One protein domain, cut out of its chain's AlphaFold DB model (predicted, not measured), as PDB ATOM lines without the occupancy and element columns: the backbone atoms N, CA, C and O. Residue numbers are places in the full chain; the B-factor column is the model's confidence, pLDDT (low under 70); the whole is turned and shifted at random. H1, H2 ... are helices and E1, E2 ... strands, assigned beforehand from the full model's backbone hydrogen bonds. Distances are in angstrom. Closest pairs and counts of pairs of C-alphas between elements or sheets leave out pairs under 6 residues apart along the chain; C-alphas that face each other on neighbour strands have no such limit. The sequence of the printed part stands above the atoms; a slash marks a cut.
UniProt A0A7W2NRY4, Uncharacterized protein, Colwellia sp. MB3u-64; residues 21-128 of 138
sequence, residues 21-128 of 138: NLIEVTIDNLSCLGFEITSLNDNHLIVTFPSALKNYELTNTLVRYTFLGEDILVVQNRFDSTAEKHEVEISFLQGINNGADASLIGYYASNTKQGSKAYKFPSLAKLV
ATOM      1  N   ASN A  21     226.606 272.188 324.696       73.00
ATOM      2  CA  ASN A  21     227.159 271.068 325.450       73.00
ATOM      3  C   ASN A  21     226.867 269.801 324.638       73.00
ATOM      4  O   ASN A  21     225.744 269.294 324.662       73.00
ATOM      5  N   LEU A  22     227.850 269.381 323.840       84.62
ATOM      6  CA  LEU A  22     227.792 268.192 323.009       84.62
ATOM      7  C   LEU A  22     227.908 266.986 323.936       84.62
ATOM      8  O   LEU A  22     228.915 266.821 324.620       84.62
ATOM      9  N   ILE A  23     226.863 266.174 323.980       88.94
ATOM     10  CA  ILE A  23     226.789 264.963 324.786       88.94
ATOM     11  C   ILE A  23     226.914 263.785 323.831       88.94
ATOM     12  O   ILE A  23     226.152 263.669 322.872       88.94
ATOM     13  N   GLU A  24     227.886 262.919 324.077       90.19
ATOM     14  CA  GLU A  24     228.035 261.694 323.303       90.19
ATOM     15  C   GLU A  24     227.009 260.657 323.768       90.19
ATOM     16  O   GLU A  24     226.874 260.382 324.965       90.19
ATOM     17  N   VAL A  25     226.264 260.106 322.813       88.00
ATOM     18  CA  VAL A  25     225.325 259.012 323.042       88.00
ATOM     19  C   VAL A  25     226.055 257.709 322.753       88.00
ATOM     20  O   VAL A  25     226.493 257.458 321.630       88.00
ATOM     21  N   THR A  26     226.199 256.898 323.793       86.19
ATOM     22  CA  THR A  26     226.839 255.585 323.770       86.19
ATOM     23  C   THR A  26     225.796 254.509 324.030       86.19
ATOM     24  O   THR A  26     224.687 254.800 324.478       86.19
ATOM     25  N   ILE A  27     226.156 253.247 323.798       82.75
ATOM     26  CA  ILE A  27     225.263 252.113 324.074       82.75
ATOM     27  C   ILE A  27     224.792 252.119 325.543       82.75
ATOM     28  O   ILE A  27     223.633 251.824 325.826       82.75
ATOM     29  N   ASP A  28     225.660 252.545 326.462       82.75
ATOM     30  CA  ASP A  28     225.398 252.517 327.903       82.75
ATOM     31  C   ASP A  28     224.416 253.601 328.371       82.75
ATOM     32  O   ASP A  28     223.739 253.431 329.386       82.75
ATOM     33  N   ASN A  29     224.349 254.737 327.668       85.75
ATOM     34  CA  ASN A  29     223.532 255.878 328.086       85.75
ATOM     35  C   ASN A  29     222.307 256.130 327.193       85.75
ATOM     36  O   ASN A  29     221.433 256.895 327.607       85.75
ATOM     37  N   LEU A  30     222.205 255.476 326.026       87.56
ATOM     38  CA  LEU A  30     221.154 255.743 325.036       87.56
ATOM     39  C   LEU A  30     219.749 255.612 325.646       87.56
ATOM     40  O   LEU A  30     218.960 256.556 325.589       87.56
ATOM     41  N   SER A  31     219.485 254.498 326.339       85.75
ATOM     42  CA  SER A  31     218.190 254.186 326.946       85.75
ATOM     43  C   SER A  31     217.877 255.141 328.097       85.75
ATOM     44  O   SER A  31     216.736 255.549 328.289       85.75
ATOM     45  N   CYS A  32     218.897 255.535 328.871       84.88
ATOM     46  CA  CYS A  32     218.745 256.482 329.979       84.88
ATOM     47  C   CYS A  32     218.422 257.902 329.496       84.88
ATOM     48  O   CYS A  32     217.810 258.688 330.220       84.88
ATOM     49  N   LEU A  33     218.847 258.235 328.279       87.06
ATOM     50  CA  LEU A  33     218.534 259.489 327.612       87.06
ATOM     51  C   LEU A  33     217.222 259.415 326.814       87.06
ATOM     52  O   LEU A  33     216.857 260.404 326.195       87.06
ATOM     53  N   GLY A  34     216.502 258.289 326.843       87.94
ATOM     54  CA  GLY A  34     215.214 258.127 326.162       87.94
ATOM     55  C   GLY A  34     215.310 257.940 324.648       87.94
ATOM     56  O   GLY A  34     214.289 258.031 323.971       87.94
ATOM     57  N   PHE A  35     216.509 257.695 324.112       89.62
ATOM     58  CA  PHE A  35     216.662 257.264 322.725       89.62
ATOM     59  C   PHE A  35     216.271 255.794 322.596       89.62
ATOM     60  O   PHE A  35     216.494 255.000 323.510       89.62
ATOM     61  N   GLU A  36     215.727 255.422 321.443       90.00
ATOM     62  CA  GLU A  36     215.452 254.028 321.094       90.00
ATOM     63  C   GLU A  36     216.096 253.725 319.739       90.00
ATOM     64  O   GLU A  36     216.196 254.594 318.870       90.00
ATOM     65  N   ILE A  37     216.577 252.493 319.574       87.44
ATOM     66  CA  ILE A  37     217.244 252.045 318.353       87.44
ATOM     67  C   ILE A  37     216.583 250.755 317.900       87.44
ATOM     68  O   ILE A  37     216.544 249.778 318.647       87.44
ATOM     69  N   THR A  38     216.105 250.754 316.660       86.81
ATOM     70  CA  THR A  38     215.531 249.574 316.015       86.81
ATOM     71  C   THR A  38     216.341 249.257 314.767       86.81
ATOM     72  O   THR A  38     216.411 250.058 313.839       86.81
ATOM     73  N   SER A  39     216.969 248.083 314.736       80.62
ATOM     74  CA  SER A  39     217.615 247.571 313.526       80.62
ATOM     75  C   SER A  39     216.599 246.736 312.751       80.62
ATOM     76  O   SER A  39     216.049 245.775 313.285       80.62
ATOM     77  N   LEU A  40     216.322 247.127 311.504       73.75
ATOM     78  CA  LEU A  40     215.447 246.362 310.607       73.75
ATOM     79  C   LEU A  40     216.220 245.231 309.913       73.75
ATOM     80  O   LEU A  40     215.674 244.165 309.644       73.75
ATOM     81  N   ASN A  41     217.491 245.488 309.598       73.75
ATOM     82  CA  ASN A  41     218.473 244.548 309.061       73.75
ATOM     83  C   ASN A  41     219.885 245.135 309.247       73.75
ATOM     84  O   ASN A  41     220.027 246.271 309.704       73.75
ATOM     85  N   ASP A  42     220.916 244.403 308.819       72.31
ATOM     86  CA  ASP A  42     222.323 244.823 308.938       72.31
ATOM     87  C   ASP A  42     222.649 246.158 308.238       72.31
ATOM     88  O   ASP A  42     223.663 246.782 308.538       72.31
ATOM     89  N   ASN A  43     221.792 246.622 307.321       74.50
ATOM     90  CA  ASN A  43     221.992 247.845 306.544       74.50
ATOM     91  C   ASN A  43     220.986 248.962 306.870       74.50
ATOM     92  O   ASN A  43     221.084 250.029 306.271       74.50
ATOM     93  N   HIS A  44     220.025 248.746 307.774       78.56
ATOM     94  CA  HIS A  44     218.985 249.729 308.099       78.56
ATOM     95  C   HIS A  44     218.823 249.896 309.609       78.56
ATOM     96  O   HIS A  44     218.560 248.934 310.340       78.56
ATOM     97  N   LEU A  45     218.927 251.147 310.053       85.75
ATOM     98  CA  LEU A  45     218.791 251.559 311.441       85.75
ATOM     99  C   LEU A  45     217.739 252.662 311.550       85.75
ATOM    100  O   LEU A  45     217.819 253.668 310.853       85.75
ATOM    101  N   ILE A  46     216.789 252.498 312.461       88.31
ATOM    102  CA  ILE A  46     215.887 253.564 312.886       88.31
ATOM    103  C   ILE A  46     216.362 254.047 314.250       88.31
ATOM    104  O   ILE A  46     216.483 253.257 315.190       88.31
ATOM    105  N   VAL A  47     216.635 255.347 314.349       89.38
ATOM    106  CA  VAL A  47     216.911 256.021 315.618       89.38
ATOM    107  C   VAL A  47     215.706 256.873 315.977       89.38
ATOM    108  O   VAL A  47     215.374 257.826 315.269       89.38
ATOM    109  N   THR A  48     215.067 256.543 317.091       90.88
ATOM    110  CA  THR A  48     213.919 257.283 317.609       90.88
ATOM    111  C   THR A  48     214.398 258.290 318.646       90.88
ATOM    112  O   THR A  48     214.976 257.938 319.678       90.88
ATOM    113  N   PHE A  49     214.164 259.564 318.352       90.75
ATOM    114  CA  PHE A  49     214.463 260.686 319.225       90.75
ATOM    115  C   PHE A  49     213.255 260.996 320.113       90.75
ATOM    116  O   PHE A  49     212.137 261.109 319.592       90.75
ATOM    117  N   PRO A  50     213.460 261.205 321.424       89.25
ATOM    118  CA  PRO A  50     212.440 261.827 322.250       89.25
ATOM    119  C   PRO A  50     212.204 263.260 321.760       89.25
ATOM    120  O   PRO A  50     213.153 263.985 321.460       89.25
ATOM    121  N   SER A  51     210.947 263.693 321.685       87.25
ATOM    122  CA  SER A  51     210.622 265.063 321.263       87.25
ATOM    123  C   SER A  51     211.172 266.122 322.224       87.25
ATOM    124  O   SER A  51     211.538 267.220 321.802       87.25
ATOM    125  N   ALA A  52     211.301 265.775 323.509       86.75
ATOM    126  CA  ALA A  52     211.833 266.650 324.542       86.75
ATOM    127  C   ALA A  52     212.765 265.926 325.523       86.75
ATOM    128  O   ALA A  52     212.552 264.778 325.912       86.75
ATOM    129  N   LEU A  53     213.784 266.650 325.989       86.62
ATOM    130  CA  LEU A  53     214.713 266.239 327.039       86.62
ATOM    131  C   LEU A  53     214.783 267.315 328.120       86.62
ATOM    132  O   LEU A  53     215.479 268.324 327.981       86.62
ATOM    133  N   LYS A  54     214.098 267.085 329.246       84.94
ATOM    134  CA  LYS A  54     213.926 268.086 330.316       84.94
ATOM    135  C   LYS A  54     213.287 269.372 329.756       84.94
ATOM    136  O   LYS A  54     212.140 269.330 329.342       84.94
ATOM    137  N   ASN A  55     214.025 270.486 329.722       85.12
ATOM    138  CA  ASN A  55     213.563 271.800 329.243       85.12
ATOM    139  C   ASN A  55     214.035 272.119 327.812       85.12
ATOM    140  O   ASN A  55     214.187 273.295 327.462       85.12
ATOM    141  N   TYR A  56     214.381 271.089 327.039       87.38
ATOM    142  CA  TYR A  56     214.876 271.224 325.675       87.38
ATOM    143  C   TYR A  56     213.984 270.437 324.713       87.38
ATOM    144  O   TYR A  56     213.651 269.293 325.008       87.38
ATOM    145  N   GLU A  57     213.657 271.023 323.568       89.38
ATOM    146  CA  GLU A  57     212.854 270.421 322.498       89.38
ATOM    147  C   GLU A  57     213.732 270.124 321.284       89.38
ATOM    148  O   GLU A  57     214.622 270.914 320.953       89.38
ATOM    149  N   LEU A  58     213.511 268.979 320.634       87.56
ATOM    150  CA  LEU A  58     214.241 268.592 319.430       87.56
ATOM    151  C   LEU A  58     213.874 269.540 318.285       87.56
ATOM    152  O   LEU A  58     212.716 269.643 317.900       87.56
ATOM    153  N   THR A  59     214.871 270.194 317.694       87.00
ATOM    154  CA  THR A  59     214.657 271.107 316.561       87.00
ATOM    155  C   THR A  59     215.014 270.460 315.234       87.00
ATOM    156  O   THR A  59     214.349 270.651 314.215       87.00
ATOM    157  N   ASN A  60     216.113 269.712 315.214       84.88
ATOM    158  CA  ASN A  60     216.615 269.093 314.002       84.88
ATOM    159  C   ASN A  60     217.592 267.967 314.315       84.88
ATOM    160  O   ASN A  60     218.252 267.954 315.353       84.88
ATOM    161  N   THR A  61     217.759 267.077 313.349       86.50
ATOM    162  CA  THR A  61     218.856 266.112 313.327       86.50
ATOM    163  C   THR A  61     219.758 266.357 312.133       86.50
ATOM    164  O   THR A  61     219.317 266.851 311.096       86.50
ATOM    165  N   LEU A  62     221.024 265.993 312.278       88.12
ATOM    166  CA  LEU A  62     222.025 266.031 311.228       88.12
ATOM    167  C   LEU A  62     222.700 264.666 311.149       88.12
ATOM    168  O   LEU A  62     223.388 264.270 312.088       88.12
ATOM    169  N   VAL A  63     222.516 263.965 310.038       85.44
ATOM    170  CA  VAL A  63     223.268 262.753 309.709       85.44
ATOM    171  C   VAL A  63     224.440 263.163 308.830       85.44
ATOM    172  O   VAL A  63     224.248 263.875 307.845       85.44
ATOM    173  N   ARG A  64     225.652 262.733 309.178       83.19
ATOM    174  CA  ARG A  64     226.872 262.967 308.398       83.19
ATOM    175  C   ARG A  64     227.533 261.631 308.117       83.19
ATOM    176  O   ARG A  64     227.929 260.941 309.052       83.19
ATOM    177  N   TYR A  65     227.671 261.298 306.844       76.81
ATOM    178  CA  TYR A  65     228.461 260.171 306.376       76.81
ATOM    179  C   TYR A  65     229.843 260.676 306.002       76.81
ATOM    180  O   TYR A  65     229.964 261.589 305.184       76.81
ATOM    181  N   THR A  66     230.866 260.068 306.586       74.19
ATOM    182  CA  THR A  66     232.258 260.333 306.236       74.19
ATOM    183  C   THR A  66     232.842 259.149 305.478       74.19
ATOM    184  O   THR A  66     232.374 258.027 305.630       74.19
ATOM    185  N   PHE A  67     233.843 259.386 304.640       70.81
ATOM    186  CA  PHE A  67     234.677 258.349 304.044       70.81
ATOM    187  C   PHE A  67     236.108 258.873 303.968       70.81
ATOM    188  O   PHE A  67     236.347 259.937 303.405       70.81
ATOM    189  N   LEU A  68     237.059 258.159 304.582       72.38
ATOM    190  CA  LEU A  68     238.463 258.592 304.697       72.38
ATOM    191  C   LEU A  68     238.643 259.994 305.321       72.38
ATOM    192  O   LEU A  68     239.583 260.709 304.994       72.38
ATOM    193  N   GLY A  69     237.749 260.377 306.240       70.12
ATOM    194  CA  GLY A  69     237.779 261.679 306.919       70.12
ATOM    195  C   GLY A  69     237.057 262.810 306.182       70.12
ATOM    196  O   GLY A  69     236.883 263.875 306.768       70.12
ATOM    197  N   GLU A  70     236.581 262.572 304.959       72.62
ATOM    198  CA  GLU A  70     235.833 263.545 304.157       72.62
ATOM    199  C   GLU A  70     234.324 263.311 304.267       72.62
ATOM    200  O   GLU A  70     233.870 262.167 304.265       72.62
ATOM    201  N   ASP A  71     233.529 264.381 304.339       73.56
ATOM    202  CA  ASP A  71     232.067 264.278 304.351       73.56
ATOM    203  C   ASP A  71     231.542 263.947 302.947       73.56
ATOM    204  O   ASP A  71     231.657 264.750 302.022       73.56
ATOM    205  N   ILE A  72     230.920 262.778 302.791       73.25
ATOM    206  CA  ILE A  72     230.365 262.318 301.509       73.25
ATOM    207  C   ILE A  72     228.859 262.562 301.384       73.25
ATOM    208  O   ILE A  72     228.342 262.670 300.275       73.25
ATOM    209  N   LEU A  73     228.141 262.663 302.507       73.75
ATOM    210  CA  LEU A  73     226.716 262.988 302.526       73.75
ATOM    211  C   LEU A  73     226.330 263.619 303.863       73.75
ATOM    212  O   LEU A  73     226.674 263.109 304.928       73.75
ATOM    213  N   VAL A  74     225.558 264.702 303.804       76.94
ATOM    214  CA  VAL A  74     224.993 265.364 304.979       76.94
ATOM    215  C   VAL A  74     223.491 265.525 304.783       76.94
ATOM    216  O   VAL A  74     223.057 266.194 303.849       76.94
ATOM    217  N   VAL A  75     222.702 264.921 305.669       80.88
ATOM    218  CA  VAL A  75     221.236 265.007 305.655       80.88
ATOM    219  C   VAL A  75     220.778 265.738 306.907       80.88
ATOM    220  O   VAL A  75     221.090 265.323 308.023       80.88
ATOM    221  N   GLN A  76     220.031 266.826 306.730       83.44
ATOM    222  CA  GLN A  76     219.415 267.562 307.829       83.44
ATOM    223  C   GLN A  76     217.902 267.365 307.799       83.44
ATOM    224  O   GLN A  76     217.248 267.786 306.848       83.44
ATOM    225  N   ASN A  77     217.347 266.813 308.876       81.44
ATOM    226  CA  ASN A  77     215.901 266.743 309.075       81.44
ATOM    227  C   ASN A  77     215.502 267.821 310.077       81.44
ATOM    228  O   ASN A  77     216.106 267.927 311.145       81.44
ATOM    229  N   ARG A  78     214.514 268.642 309.725       78.88
ATOM    230  CA  ARG A  78     213.898 269.602 310.643       78.88
ATOM    231  C   ARG A  78     212.576 269.024 311.107       78.88
ATOM    232  O   ARG A  78     211.829 268.499 310.286       78.88
ATOM    233  N   PHE A  79     212.316 269.127 312.398       78.12
ATOM    234  CA  PHE A  79     211.117 268.573 313.000       78.12
ATOM    235  C   PHE A  79     210.182 269.687 313.436       78.12
ATOM    236  O   PHE A  79     210.628 270.749 313.870       78.12
ATOM    237  N   ASP A  80     208.888 269.431 313.280       66.50
ATOM    238  CA  ASP A  80     207.833 270.269 313.831       66.50
ATOM    239  C   ASP A  80     207.451 269.698 315.203       66.50
ATOM    240  O   ASP A  80     207.275 268.484 315.337       66.50
ATOM    241  N   SER A  81     207.360 270.544 316.230       57.62
ATOM    242  CA  SER A  81     207.424 270.142 317.651       57.62
ATOM    243  C   SER A  81     206.189 269.406 318.192       57.62
ATOM    244  O   SER A  81     206.058 269.196 319.396       57.62
ATOM    245  N   THR A  82     205.257 269.020 317.321       66.62
ATOM    246  CA  THR A  82     203.947 268.479 317.710       66.62
ATOM    247  C   THR A  82     203.917 266.958 317.855       66.62
ATOM    248  O   THR A  82     202.960 266.432 318.420       66.62
ATOM    249  N   ALA A  83     204.937 266.239 317.377       70.94
ATOM    250  CA  ALA A  83     205.002 264.786 317.509       70.94
ATOM    251  C   ALA A  83     205.650 264.368 318.839       70.94
ATOM    252  O   ALA A  83     206.619 264.969 319.294       70.94
ATOM    253  N   GLU A  84     205.148 263.295 319.457       72.25
ATOM    254  CA  GLU A  84     205.714 262.763 320.709       72.25
ATOM    255  C   GLU A  84     207.101 262.126 320.514       72.25
ATOM    256  O   GLU A  84     207.915 262.089 321.440       72.25
ATOM    257  N   LYS A  85     207.382 261.631 319.305       77.88
ATOM    258  CA  LYS A  85     208.642 260.990 318.919       77.88
ATOM    259  C   LYS A  85     208.983 261.338 317.473       77.88
ATOM    260  O   LYS A  85     208.090 261.518 316.646       77.88
ATOM    261  N   HIS A  86     210.278 261.387 317.174       86.81
ATOM    262  CA  HIS A  86     210.783 261.598 315.819       86.81
ATOM    263  C   HIS A  86     211.706 260.460 315.413       86.81
ATOM    264  O   HIS A  86     212.701 260.191 316.081       86.81
ATOM    265  N   GLU A  87     211.387 259.805 314.307       88.75
ATOM    266  CA  GLU A  87     212.178 258.698 313.785       88.75
ATOM    267  C   GLU A  87     213.083 259.194 312.662       88.75
ATOM    268  O   GLU A  87     212.655 259.903 311.751       88.75
ATOM    269  N   VAL A  88     214.358 258.828 312.747       87.31
ATOM    270  CA  VAL A  88     215.332 259.034 311.680       87.31
ATOM    271  C   VAL A  88     215.738 257.667 311.167       87.31
ATOM    272  O   VAL A  88     216.416 256.912 311.865       87.31
ATOM    273  N   GLU A  89     215.320 257.362 309.943       85.25
ATOM    274  CA  GLU A  89     215.757 256.172 309.226       85.25
ATOM    275  C   GLU A  89     217.116 256.417 308.561       85.25
ATOM    276  O   GLU A  89     217.379 257.473 307.978       85.25
ATOM    277  N   ILE A  90     217.994 255.427 308.684       84.06
ATOM    278  CA  ILE A  90     219.378 255.466 308.233       84.06
ATOM    279  C   ILE A  90     219.650 254.182 307.461       84.06
ATOM    280  O   ILE A  90     219.649 253.090 308.031       84.06
ATOM    281  N   SER A  91     219.918 254.333 306.168       78.12
ATOM    282  CA  SER A  91     220.349 253.245 305.293       78.12
ATOM    283  C   SER A  91     221.859 253.332 305.087       78.12
ATOM    284  O   SER A  91     222.367 254.309 304.531       78.12
ATOM    285  N   PHE A  92     222.591 252.308 305.520       74.81
ATOM    286  CA  PHE A  92     224.026 252.210 305.277       74.81
ATOM    287  C   PHE A  92     224.283 251.778 303.830       74.81
ATOM    288  O   PHE A  92     223.666 250.841 303.319       74.81
ATOM    289  N   LEU A  93     225.211 252.460 303.158       67.94
ATOM    290  CA  LEU A  93     225.621 252.098 301.803       67.94
ATOM    291  C   LEU A  93     226.354 250.748 301.831       67.94
ATOM    292  O   LEU A  93     227.386 250.602 302.493       67.94
ATOM    293  N   GLN A  94     225.829 249.768 301.090       60.94
ATOM    294  CA  GLN A  94     226.451 248.450 300.955       60.94
ATOM    295  C   GLN A  94     227.878 248.571 300.402       60.94
ATOM    296  O   GLN A  94     228.129 249.304 299.449       60.94
ATOM    297  N   GLY A  95     228.814 247.826 300.994       54.75
ATOM    298  CA  GLY A  95     230.218 247.788 300.567       54.75
ATOM    299  C   GLY A  95     231.157 248.710 301.347       54.75
ATOM    300  O   GLY A  95     232.372 248.577 301.210       54.75
ATOM    301  N   ILE A  96     230.646 249.576 302.229       55.28
ATOM    302  CA  ILE A  96     231.489 250.387 303.118       55.28
ATOM    303  C   ILE A  96     231.751 249.639 304.434       55.28
ATOM    304  O   ILE A  96     231.379 250.078 305.516       55.28
ATOM    305  N   ASN A  97     232.431 248.495 304.349       51.38
ATOM    306  CA  ASN A  97     232.720 247.639 305.507       51.38
ATOM    307  C   ASN A  97     233.864 248.136 306.415       51.38
ATOM    308  O   ASN A  97     234.302 247.376 307.266       51.38
ATOM    309  N   ASN A  98     234.376 249.366 306.254       41.62
ATOM    310  CA  ASN A  98     235.465 249.896 307.100       41.62
ATOM    311  C   ASN A  98     235.654 251.432 307.047       41.62
ATOM    312  O   ASN A  98     236.745 251.918 307.333       41.62
ATOM    313  N   GLY A  99     234.649 252.225 306.649       42.75
ATOM    314  CA  GLY A  99     234.908 253.651 306.371       42.75
ATOM    315  C   GLY A  99     233.762 254.648 306.470       42.75
ATOM    316  O   GLY A  99     234.056 255.833 306.406       42.75
ATOM    317  N   ALA A 100     232.510 254.223 306.650       54.66
ATOM    318  CA  ALA A 100     231.400 255.137 306.902       54.66
ATOM    319  C   ALA A 100     231.029 255.072 308.376       54.66
ATOM    320  O   ALA A 100     230.041 254.445 308.757       54.66
ATOM    321  N   ASP A 101     231.816 255.752 309.209       69.69
ATOM    322  CA  ASP A 101     231.352 256.174 310.529       69.69
ATOM    323  C   ASP A 101     230.296 257.262 310.312       69.69
ATOM    324  O   ASP A 101     230.530 258.461 310.476       69.69
ATOM    325  N   ALA A 102     229.117 256.831 309.857       79.06
ATOM    326  CA  ALA A 102     227.951 257.681 309.827       79.06
ATOM    327  C   ALA A 102     227.718 258.143 311.265       79.06
ATOM    328  O   ALA A 102     227.556 257.329 312.179       79.06
ATOM    329  N   SER A 103     227.748 259.453 311.458       86.00
ATOM    330  CA  SER A 103     227.430 260.085 312.726       86.00
ATOM    331  C   SER A 103     226.073 260.753 312.620       86.00
ATOM    332  O   SER A 103     225.671 261.230 311.558       86.00
ATOM    333  N   LEU A 104     225.361 260.795 313.733       87.81
ATOM    334  CA  LEU A 104     224.060 261.436 313.832       87.81
ATOM    335  C   LEU A 104     224.086 262.383 315.016       87.81
ATOM    336  O   LEU A 104     224.553 262.026 316.092       87.81
ATOM    337  N   ILE A 105     223.595 263.598 314.819       89.25
ATOM    338  CA  ILE A 105     223.515 264.608 315.865       89.25
ATOM    339  C   ILE A 105     222.070 265.070 315.981       89.25
ATOM    340  O   ILE A 105     221.516 265.574 315.009       89.25
ATOM    341  N   GLY A 106     221.471 264.921 317.160       88.56
ATOM    342  CA  GLY A 106     220.202 265.556 317.512       88.56
ATOM    343  C   GLY A 106     220.446 266.884 318.213       88.56
ATOM    344  O   GLY A 106     221.140 266.926 319.229       88.56
ATOM    345  N   TYR A 107     219.879 267.961 317.684       87.62
ATOM    346  CA  TYR A 107     219.962 269.294 318.264       87.62
ATOM    347  C   TYR A 107     218.674 269.611 319.002       87.62
ATOM    348  O   TYR A 107     217.592 269.540 318.427       87.62
ATOM    349  N   TYR A 108     218.816 269.994 320.265       88.25
ATOM    350  CA  TYR A 108     217.714 270.423 321.099       88.25
ATOM    351  C   TYR A 108     217.899 271.881 321.513       88.25
ATOM    352  O   TYR A 108     218.977 272.278 321.971       88.25
ATOM    353  N   ALA A 109     216.846 272.679 321.400       85.25
ATOM    354  CA  ALA A 109     216.824 274.066 321.843       85.25
ATOM    355  C   ALA A 109     216.029 274.188 323.142       85.25
ATOM    356  O   ALA A 109     215.028 273.504 323.327       85.25
ATOM    357  N   SER A 110     216.475 275.042 324.063       81.69
ATOM    358  CA  SER A 110     215.655 275.378 325.223       81.69
ATOM    359  C   SER A 110     214.718 276.534 324.906       81.69
ATOM    360  O   SER A 110     215.140 277.560 324.375       81.69
ATOM    361  N   ASN A 111     213.473 276.406 325.357       71.06
ATOM    362  CA  ASN A 111     212.500 277.505 325.366       71.06
ATOM    363  C   ASN A 111     212.833 278.543 326.453       71.06
ATOM    364  O   ASN A 111     212.285 279.643 326.491       71.06
ATOM    365  N   THR A 112     213.746 278.192 327.361       61.34
ATOM    366  CA  THR A 112     214.308 279.090 328.367       61.34
ATOM    367  C   THR A 112     215.674 279.584 327.888       61.34
ATOM    368  O   THR A 112     216.283 278.983 327.010       61.34
ATOM    369  N   LYS A 113     216.223 280.662 328.463       68.31
ATOM    370  CA  LYS A 113     217.540 281.229 328.081       68.31
ATOM    371  C   LYS A 113     218.750 280.286 328.330       68.31
ATOM    372  O   LYS A 113     219.879 280.752 328.415       68.31
ATOM    373  N   GLN A 114     218.528 278.976 328.473       68.62
ATOM    374  CA  GLN A 114     219.489 277.910 328.780       68.62
ATOM    375  C   GLN A 114     220.250 277.371 327.547       68.62
ATOM    376  O   GLN A 114     220.946 276.358 327.655       68.62
ATOM    377  N   GLY A 115     220.145 278.035 326.390       80.69
ATOM    378  CA  GLY A 115     220.906 277.710 325.179       80.69
ATOM    379  C   GLY A 115     220.434 276.436 324.470       80.69
ATOM    380  O   GLY A 115     219.275 276.038 324.585       80.69
ATOM    381  N   SER A 116     221.337 275.800 323.719       84.56
ATOM    382  CA  SER A 116     221.086 274.557 322.982       84.56
ATOM    383  C   SER A 116     221.953 273.401 323.487       84.56
ATOM    384  O   SER A 116     223.033 273.591 324.055       84.56
ATOM    385  N   LYS A 117     221.472 272.176 323.275       88.88
ATOM    386  CA  LYS A 117     222.199 270.927 323.517       88.88
ATOM    387  C   LYS A 117     222.276 270.122 322.236       88.88
ATOM    388  O   LYS A 117     221.362 270.156 321.422       88.88
ATOM    389  N   ALA A 118     223.364 269.388 322.079       89.75
ATOM    390  CA  ALA A 118     223.543 268.485 320.957       89.75
ATOM    391  C   ALA A 118     223.864 267.093 321.496       89.75
ATOM    392  O   ALA A 118     224.690 266.961 322.394       89.75
ATOM    393  N   TYR A 119     223.220 266.072 320.949       90.94
ATOM    394  CA  TYR A 119     223.428 264.674 321.304       90.94
ATOM    395  C   TYR A 119     223.997 263.956 320.090       90.94
ATOM    396  O   TYR A 119     223.322 263.872 319.066       90.94
ATOM    397  N   LYS A 120     225.246 263.499 320.176       91.25
ATOM    398  CA  LYS A 120     225.979 262.909 319.052       91.25
ATOM    399  C   LYS A 120     226.116 261.406 319.222       91.25
ATOM    400  O   LYS A 120     226.738 260.949 320.172       91.25
ATOM    401  N   PHE A 121     225.635 260.673 318.234       89.94
ATOM    402  CA  PHE A 121     225.969 259.284 317.970       89.94
ATOM    403  C   PHE A 121     227.221 259.278 317.082       89.94
ATOM    404  O   PHE A 121     227.140 259.690 315.920       89.94
ATOM    405  N   PRO A 122     228.399 258.904 317.606       83.06
ATOM    406  CA  PRO A 122     229.663 259.050 316.888       83.06
ATOM    407  C   PRO A 122     229.829 258.034 315.753       83.06
ATOM    408  O   PRO A 122     230.431 258.372 314.742       83.06
ATOM    409  N   SER A 123     229.297 256.821 315.919       83.88
ATOM    410  CA  SER A 123     229.356 255.751 314.922       83.88
ATOM    411  C   SER A 123     228.074 254.929 314.998       83.88
ATOM    412  O   SER A 123     227.866 254.157 315.934       83.88
ATOM    413  N   LEU A 124     227.195 255.128 314.019       82.12
ATOM    414  CA  LEU A 124     225.915 254.427 313.912       82.12
ATOM    415  C   LEU A 124     226.083 252.946 313.560       82.12
ATOM    416  O   LEU A 124     225.255 252.130 313.952       82.12
ATOM    417  N   ALA A 125     227.176 252.583 312.882       76.56
ATOM    418  CA  ALA A 125     227.497 251.193 312.560       76.56
ATOM    419  C   ALA A 125     227.642 250.329 313.825       76.56
ATOM    420  O   ALA A 125     227.227 249.175 313.844       76.56
ATOM    421  N   LYS A 126     228.155 250.908 314.921       78.44
ATOM    422  CA  LYS A 126     228.277 250.225 316.221       78.44
ATOM    423  C   LYS A 126     226.940 249.977 316.915       78.44
ATOM    424  O   LYS A 126     226.922 249.295 317.931       78.44
ATOM    425  N   LEU A 127     225.853 250.561 316.416       77.56
ATOM    426  CA  LEU A 127     224.512 250.433 316.986       77.56
ATOM    427  C   LEU A 127     223.668 249.392 316.243       77.56
ATOM    428  O   LEU A 127     222.607 249.001 316.730       77.56
ATOM    429  N   VAL A 128     224.139 248.917 315.087       74.00
ATOM    430  CA  VAL A 128     223.514 247.816 314.351       74.00
ATOM    431  C   VAL A 128     223.615 246.544 315.194       74.00
ATOM    432  O   VAL A 128     224.663 246.253 315.767       74.00
TER     433      VAL A 128
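This is residues 21 to 128 of the 138 residues of an uncharacterized protein of Colwellia sp. MB3u-64 (UniProt A0A7W2NRY4). Two sheets lie face to face as a sandwich: a twisted sheet of five strands, E1 E8 E7 E4 E5, and a smaller one of three, E2 E3 E6. The short helix H1 grazes both sheets, and the turns around Gly 95 and Lys 113 reach toward opposite ends of the long axis. The printed part has 108 residues, with eight named strands, E1 to E8, and then H1; its class is mostly strand. The larger sheet is mixed, the smaller antiparallel. The whole is compact, with a radius of gyration of the C-alphas of 13.8 A, and elongated, spanning 44 by 27 by 26 A.

Begin in the larger sheet with E4, residues 56 to 67, the longest strand by residues: from C-alpha 56 at (214.876, 271.224, 325.675) it runs 32.0 A and bends by 60 degrees at residue 59. E5, residues 70 to 78, covers 23.7 A and bends by 51 degrees at residue 73. E7, residues 103 to 110, covers 23.0 A; E8, residues 116 to 121, 16.8 A; E1, residues 21 to 24, 9.7 A, from C-alpha 21 at (227.159, 271.068, 325.450). In the smaller sheet E2 is residues 36 to 41, 15.6 A, E3 residues 44 to 50, 19.7 A, and E6 residues 85 to 91, 19.6 A. H1, residues 124 to 127, covers 5.2 A and ends with C-alpha 127 at (224.512, 250.433, 316.986).

In the larger sheet, look at E4 and E5, an antiparallel hairpin at 157 degrees, where N 63 and O 75 are 2.8 A apart. E7 is antiparallel to E4, with N 62 and O 105 at 2.8 A. E7 and E8 form another hairpin, with N 119 and O 106 at 2.8 A. Edge strand E1 is parallel to E8 at 18 degrees, with N 23 and O 118 at 2.8 A. In the smaller sheet, E3 is the inner strand: it forms a hairpin with E2, N 38 and O 46 at 2.9 A, and is antiparallel to E6, N 47 and O 88 at 2.9 A. Between the sheets, the closest C-alphas of E3 and E4 are those of Pro 50 and Leu 58, 7.5 A apart. H1 is too short for an O i to N i+4 pair; its one O i to N i+3 pair is within range.

The C-alphas of Gly 95 and Lys 113, 45.1 A apart, are the two farthest apart. The printed part has no cut. The links E1 to E2 and E6 to E7 are long. Look for pLDDT under 70 at residues 80 to 82, 93 to 101 and 112 to 114.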